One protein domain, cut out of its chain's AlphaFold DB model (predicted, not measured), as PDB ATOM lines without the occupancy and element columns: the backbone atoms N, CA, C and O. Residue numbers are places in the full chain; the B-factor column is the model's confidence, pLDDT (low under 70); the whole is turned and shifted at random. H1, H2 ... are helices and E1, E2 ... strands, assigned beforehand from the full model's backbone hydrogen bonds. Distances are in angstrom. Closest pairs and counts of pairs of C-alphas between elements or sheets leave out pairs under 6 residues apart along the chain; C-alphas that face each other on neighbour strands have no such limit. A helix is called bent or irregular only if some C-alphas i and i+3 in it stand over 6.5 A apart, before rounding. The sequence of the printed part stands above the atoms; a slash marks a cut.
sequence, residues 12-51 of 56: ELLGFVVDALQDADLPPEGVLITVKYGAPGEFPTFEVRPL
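This is residues 12 to 51 of the 56 residues of an uncharacterized protein of Pseudogulbenkiania ferrooxidans 2002 (UniProt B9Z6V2). Picture a long hairpin of two antiparallel strands, E1 and E2, with one short helix, H1, set off to one side of it; the hairpin makes the long axis, and the chain swings from the helix into E1 around one end of it, through residues 22 to 30. It is a loose arrangement: residues 38 to 43, in the turn of the hairpin, stick out at the far end, and residues 18 to 25, of which 18 to 21 belong to H1, also stand free. The printed part has 40 residues with one named helix and two named strands, in the order H1, E1, E2, and its two-stranded sheet has the order E1 - E2, antiparallel. The class is mixed, helices and strands, with 10 residues in the helix and 12 in the strands. The whole is loose, with a radius of gyration of the C-alphas of 11.6 A, and elongated, with spans of 35 by 19 by 12 A.

Begin with the helix H1, residues 12 to 21, where every O i to N i+4 pair is within hydrogen-bond range; it is not bent. From Leu 21, go on through the nine residues of the short link, 22 to 30, and you reach the strand E1, residues 31 to 36. Eight more residues, 37 to 44, make the short link to the strand E2, residues 45 to 50. E1 and E2 are antiparallel neighbours and form a hairpin, with an angle of 161 degrees between their N-to-C directions. Look at the pairs of C-alphas that face each other: those of Val 31 and Pro 50 are 4.4 A apart, those of Ile 33 and Val 48 are 4.7 A apart, and those of Lys 36 and Thr 45 are 5.2 A apart. Then look at the backbone N and O atoms across the pair: N 34 and O 47 are within hydrogen-bond range at 2.8 A, and N 47 and O 34 at 2.9 A. H1 and E2 are apart, with no C-alpha of the one within 8 A of the other.

Find C-alpha 12 at (-18.346, -33.383, 41.427); from there H1 runs through ten residues to C-alpha 21 at (-27.930, -43.999, 41.773), 14.3 A from first to last C-alpha. E1 begins at C-alpha 31, at (-27.439, -46.010, 51.692), and runs through six residues to Lys 36, 16.0 A from first to last C-alpha, with x rising along the way. E2 begins at Thr 45, and its six residues bring x down again; it ends at C-alpha 50, at (-28.058, -50.074, 53.279), 17.1 A from its first C-alpha. Leu 51 follows as the last printed residue.

The two C-alphas farthest apart are those of Pro 28, in the link before E1, and Pro 40, in the link between the strands, at 35.5 A. The first and last printed C-alphas, those of Glu 12 and Leu 51, are 22.9 A apart. The printed residues run from 12 to 51 of a full chain of 56 residues, and the printed part has no cut. Both links, H1 to E1 and E1 to E2, are short but not tight, and no link is long. In the B-factor column you can read the model's pLDDT: its mean over the printed part is 81.4, and no printed residue is under 70. By element, the mean is 79 in H1, 83 in E1 and 84 in E2.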
ATOM      1  N   GLU A  12     -18.452 -32.503  42.598       75.06
ATOM      2  CA  GLU A  12     -18.346 -33.383  41.427       75.06
ATOM      3  C   GLU A  12     -18.533 -34.859  41.791       75.06
ATOM      4  O   GLU A  12     -19.293 -35.573  41.135       75.06
ATOM      5  N   LEU A  13     -17.899 -35.315  42.875       76.25
ATOM      6  CA  LEU A  13     -18.034 -36.689  43.355       76.25
ATOM      7  C   LEU A  13     -19.465 -36.969  43.828       76.25
ATOM      8  O   LEU A  13     -20.009 -38.037  43.557       76.25
ATOM      9  N   LEU A  14     -20.084 -36.002  44.512       75.94
ATOM     10  CA  LEU A  14     -21.485 -36.099  44.920       75.94
ATOM     11  C   LEU A  14     -22.423 -36.165  43.713       75.94
ATOM     12  O   LEU A  14     -23.326 -36.996  43.707       75.94
ATOM     13  N   GLY A  15     -22.191 -35.343  42.686       79.00
ATOM     14  CA  GLY A  15     -22.959 -35.376  41.441       79.00
ATOM     15  C   GLY A  15     -22.849 -36.727  40.740       79.00
ATOM     16  O   GLY A  15     -23.866 -37.341  40.437       79.00
ATOM     17  N   PHE A  16     -21.628 -37.247  40.594       81.94
ATOM     18  CA  PHE A  16     -21.388 -38.570  40.013       81.94
ATOM     19  C   PHE A  16     -22.143 -39.681  40.754       81.94
ATOM     20  O   PHE A  16     -22.760 -40.542  40.130       81.94
ATOM     21  N   VAL A  17     -22.107 -39.666  42.089       78.88
ATOM     22  CA  VAL A  17     -22.812 -40.665  42.899       78.88
ATOM     23  C   VAL A  17     -24.327 -40.540  42.744       78.88
ATOM     24  O   VAL A  17     -25.001 -41.560  42.634       78.88
ATOM     25  N   VAL A  18     -24.875 -39.323  42.723       80.69
ATOM     26  CA  VAL A  18     -26.317 -39.106  42.536       80.69
ATOM     27  C   VAL A  18     -26.771 -39.609  41.167       80.69
ATOM     28  O   VAL A  18     -27.737 -40.367  41.107       80.69
ATOM     29  N   ASP A  19     -26.047 -39.270  40.101       84.38
ATOM     30  CA  ASP A  19     -26.361 -39.721  38.741       84.38
ATOM     31  C   ASP A  19     -26.296 -41.251  38.631       84.38
ATOM     32  O   ASP A  19     -27.186 -41.879  38.060       84.38
ATOM     33  N   ALA A  20     -25.278 -41.877  39.232       81.50
ATOM     34  CA  ALA A  20     -25.121 -43.331  39.220       81.50
ATOM     35  C   ALA A  20     -26.239 -44.073  39.973       81.50
ATOM     36  O   ALA A  20     -26.490 -45.249  39.701       81.50
ATOM     37  N   LEU A  21     -26.891 -43.411  40.932       80.81
ATOM     38  CA  LEU A  21     -27.930 -43.999  41.773       80.81
ATOM     39  C   LEU A  21     -29.352 -43.589  41.374       80.81
ATOM     40  O   LEU A  21     -30.301 -44.127  41.939       80.81
ATOM     41  N   GLN A  22     -29.515 -42.675  40.417       82.06
ATOM     42  CA  GLN A  22     -30.817 -42.123  40.035       82.06
ATOM     43  C   GLN A  22     -31.820 -43.197  39.579       82.06
ATOM     44  O   GLN A  22     -33.011 -43.078  39.863       82.06
ATOM     45  N   ASP A  23     -31.331 -44.259  38.935       82.31
ATOM     46  CA  ASP A  23     -32.142 -45.384  38.449       82.31
ATOM     47  C   ASP A  23     -31.994 -46.654  39.310       82.31
ATOM     48  O   ASP A  23     -32.493 -47.724  38.953       82.31
ATOM     49  N   ALA A  24     -31.287 -46.567  40.440       79.88
ATOM     50  CA  ALA A  24     -31.104 -47.692  41.344       79.88
ATOM     51  C   ALA A  24     -32.313 -47.842  42.282       79.88
ATOM     52  O   ALA A  24     -32.807 -46.865  42.844       79.88
ATOM     53  N   ASP A  25     -32.755 -49.081  42.503       81.94
ATOM     54  CA  ASP A  25     -33.753 -49.395  43.530       81.94
ATOM     55  C   ASP A  25     -33.099 -49.291  44.916       81.94
ATOM     56  O   ASP A  25     -32.493 -50.239  45.426       81.94
ATOM     57  N   LEU A  26     -33.110 -48.076  45.470       80.06
ATOM     58  CA  LEU A  26     -32.483 -47.770  46.747       80.06
ATOM     59  C   LEU A  26     -33.416 -48.096  47.920       80.06
ATOM     60  O   LEU A  26     -34.606 -47.773  47.880       80.06
ATOM     61  N   PRO A  27     -32.876 -48.649  49.018       82.75
ATOM     62  CA  PRO A  27     -33.643 -48.845  50.236       82.75
ATOM     63  C   PRO A  27     -34.190 -47.505  50.773       82.75
ATOM     64  O   PRO A  27     -33.485 -46.490  50.725       82.75
ATOM     65  N   PRO A  28     -35.420 -47.479  51.318       81.25
ATOM     66  CA  PRO A  28     -36.080 -46.250  51.770       81.25
ATOM     67  C   PRO A  28     -35.365 -45.571  52.945       81.25
ATOM     68  O   PRO A  28     -35.469 -44.358  53.121       81.25
ATOM     69  N   GLU A  29     -34.620 -46.332  53.744       82.50
ATOM     70  CA  GLU A  29     -33.759 -45.821  54.810       82.50
ATOM     71  C   GLU A  29     -32.465 -45.162  54.300       82.50
ATOM     72  O   GLU A  29     -31.742 -44.543  55.081       82.50
ATOM     73  N   GLY A  30     -32.187 -45.264  52.998       80.81
ATOM     74  CA  GLY A  30     -30.996 -44.742  52.342       80.81
ATOM     75  C   GLY A  30     -29.797 -45.693  52.386       80.81
ATOM     76  O   GLY A  30     -29.837 -46.793  52.943       80.81
ATOM     77  N   VAL A  31     -28.694 -45.252  51.782       83.12
ATOM     78  CA  VAL A  31     -27.439 -46.010  51.692       83.12
ATOM     79  C   VAL A  31     -26.277 -45.236  52.305       83.12
ATOM     80  O   VAL A  31     -26.203 -44.012  52.210       83.12
ATOM     81  N   LEU A  32     -25.351 -45.967  52.921       83.12
ATOM     82  CA  LEU A  32     -24.042 -45.474  53.315       83.12
ATOM     83  C   LEU A  32     -23.052 -45.786  52.193       83.12
ATOM     84  O   LEU A  32     -22.907 -46.941  51.790       83.12
ATOM     85  N   ILE A  33     -22.355 -44.756  51.719       81.06
ATOM     86  CA  ILE A  33     -21.346 -44.875  50.668       81.06
ATOM     87  C   ILE A  33     -19.999 -44.526  51.278       81.06
ATOM     88  O   ILE A  33     -19.773 -43.403  51.722       81.06
ATOM     89  N   THR A  34     -19.109 -45.509  51.312       83.06
ATOM     90  CA  THR A  34     -17.734 -45.335  51.775       83.06
ATOM     91  C   THR A  34     -16.810 -45.325  50.571       83.06
ATOM     92  O   THR A  34     -16.759 -46.292  49.810       83.06
ATOM     93  N   VAL A  35     -16.060 -44.237  50.416       81.69
ATOM     94  CA  VAL A  35     -15.034 -44.096  49.380       81.69
ATOM     95  C   VAL A  35     -13.677 -44.342  50.024       81.69
ATOM     96  O   VAL A  35     -13.310 -43.657  50.980       81.69
ATOM     97  N   LYS A  36     -12.933 -45.330  49.527       84.25
ATOM     98  CA  LYS A  36     -11.578 -45.635  49.999       84.25
ATOM     99  C   LYS A  36     -10.581 -45.202  48.931       84.25
ATOM    100  O   LYS A  36     -10.541 -45.776  47.841       84.25
ATOM    101  N   TYR A  37      -9.790 -44.188  49.266       80.31
ATOM    102  CA  TYR A  37      -8.683 -43.722  48.439       80.31
ATOM    103  C   TYR A  37      -7.464 -44.621  48.663       80.31
ATOM    104  O   TYR A  37      -7.044 -44.829  49.803       80.31
ATOM    105  N   GLY A  38      -6.954 -45.187  47.570       79.69
ATOM    106  CA  GLY A  38      -5.731 -45.988  47.550       79.69
ATOM    107  C   GLY A  38      -4.471 -45.124  47.464       79.69
ATOM    108  O   GLY A  38      -4.460 -43.960  47.872       79.69
ATOM    109  N   ALA A  39      -3.395 -45.692  46.923       87.25
ATOM    110  CA  ALA A  39      -2.166 -44.950  46.662       87.25
ATOM    111  C   ALA A  39      -2.376 -43.859  45.584       87.25
ATOM    112  O   ALA A  39      -3.281 -43.972  44.753       87.25
ATOM    113  N   PRO A  40      -1.540 -42.801  45.540       81.69
ATOM    114  CA  PRO A  40      -1.613 -41.794  44.483       81.69
ATOM    115  C   PRO A  40      -1.543 -42.427  43.084       81.69
ATOM    116  O   PRO A  40      -0.585 -43.130  42.767       81.69
ATOM    117  N   GLY A  41      -2.551 -42.161  42.249       82.62
ATOM    118  CA  GLY A  41      -2.686 -42.740  40.905       82.62
ATOM    119  C   GLY A  41      -3.578 -43.985  40.826       82.62
ATOM    120  O   GLY A  41      -3.899 -44.418  39.721       82.62
ATOM    121  N   GLU A  42      -4.022 -44.539  41.958       83.19
ATOM    122  CA  GLU A  42      -5.023 -45.606  41.985       83.19
ATOM    123  C   GLU A  42      -6.444 -45.038  41.910       83.19
ATOM    124  O   GLU A  42      -6.758 -43.996  42.492       83.19
ATOM    125  N   PHE A  43      -7.325 -45.749  41.203       76.62
ATOM    126  CA  PHE A  43      -8.746 -45.415  41.184       76.62
ATOM    127  C   PHE A  43      -9.369 -45.696  42.563       76.62
ATOM    128  O   PHE A  43      -9.102 -46.755  43.142       76.62
ATOM    129  N   PRO A  44     -10.210 -44.793  43.099       79.19
ATOM    130  CA  PRO A  44     -10.876 -45.020  44.373       79.19
ATOM    131  C   PRO A  44     -11.821 -46.219  44.291       79.19
ATOM    132  O   PRO A  44     -12.426 -46.496  43.254       79.19
ATOM    133  N   THR A  45     -11.972 -46.916  45.415       83.81
ATOM    134  CA  THR A  45     -12.949 -48.002  45.546       83.81
ATOM    135  C   THR A  45     -14.177 -47.519  46.305       83.81
ATOM    136  O   THR A  45     -14.069 -46.743  47.257       83.81
ATOM    137  N   PHE A  46     -15.347 -47.986  45.870       82.81
ATOM    138  CA  PHE A  46     -16.642 -47.604  46.424       82.81
ATOM    139  C   PHE A  46     -17.285 -48.804  47.101       82.81
ATOM    140  O   PHE A  46     -17.404 -49.877  46.513       82.81
ATOM    141  N   GLU A  47     -17.715 -48.610  48.338       85.94
ATOM    142  CA  GLU A  47     -18.470 -49.595  49.092       85.94
ATOM    143  C   GLU A  47     -19.828 -48.998  49.456       85.94
ATOM    144  O   GLU A  47     -19.894 -47.964  50.120       85.94
ATOM    145  N   VAL A  48     -20.905 -49.644  49.004       83.44
ATOM    146  CA  VAL A  48     -22.289 -49.191  49.204       83.44
ATOM    147  C   VAL A  48     -23.023 -50.220  50.054       83.44
ATOM    148  O   VAL A  48     -23.037 -51.404  49.717       83.44
ATOM    149  N   ARG A  49     -23.633 -49.780  51.158       84.50
ATOM    150  CA  ARG A  49     -24.447 -50.637  52.035       84.50
ATOM    151  C   ARG A  49     -25.747 -49.932  52.444       84.50
ATOM    152  O   ARG A  49     -25.736 -48.710  52.580       84.50
ATOM    153  N   PRO A  50     -26.853 -50.656  52.685       84.31
ATOM    154  CA  PRO A  50     -28.058 -50.074  53.279       84.31
ATOM    155  C   PRO A  50     -27.778 -49.502  54.673       84.31
ATOM    156  O   PRO A  50     -27.101 -50.147  55.473       84.31
ATOM    157  N   LEU A  51     -28.344 -48.336  55.001       78.12
ATOM    158  CA  LEU A  51     -28.209 -47.737  56.339       78.12
ATOM    159  C   LEU A  51     -28.866 -48.590  57.443       78.12
ATOM    160  O   LEU A  51     -28.434 -48.550  58.593       78.12
TER     161      LEU A  51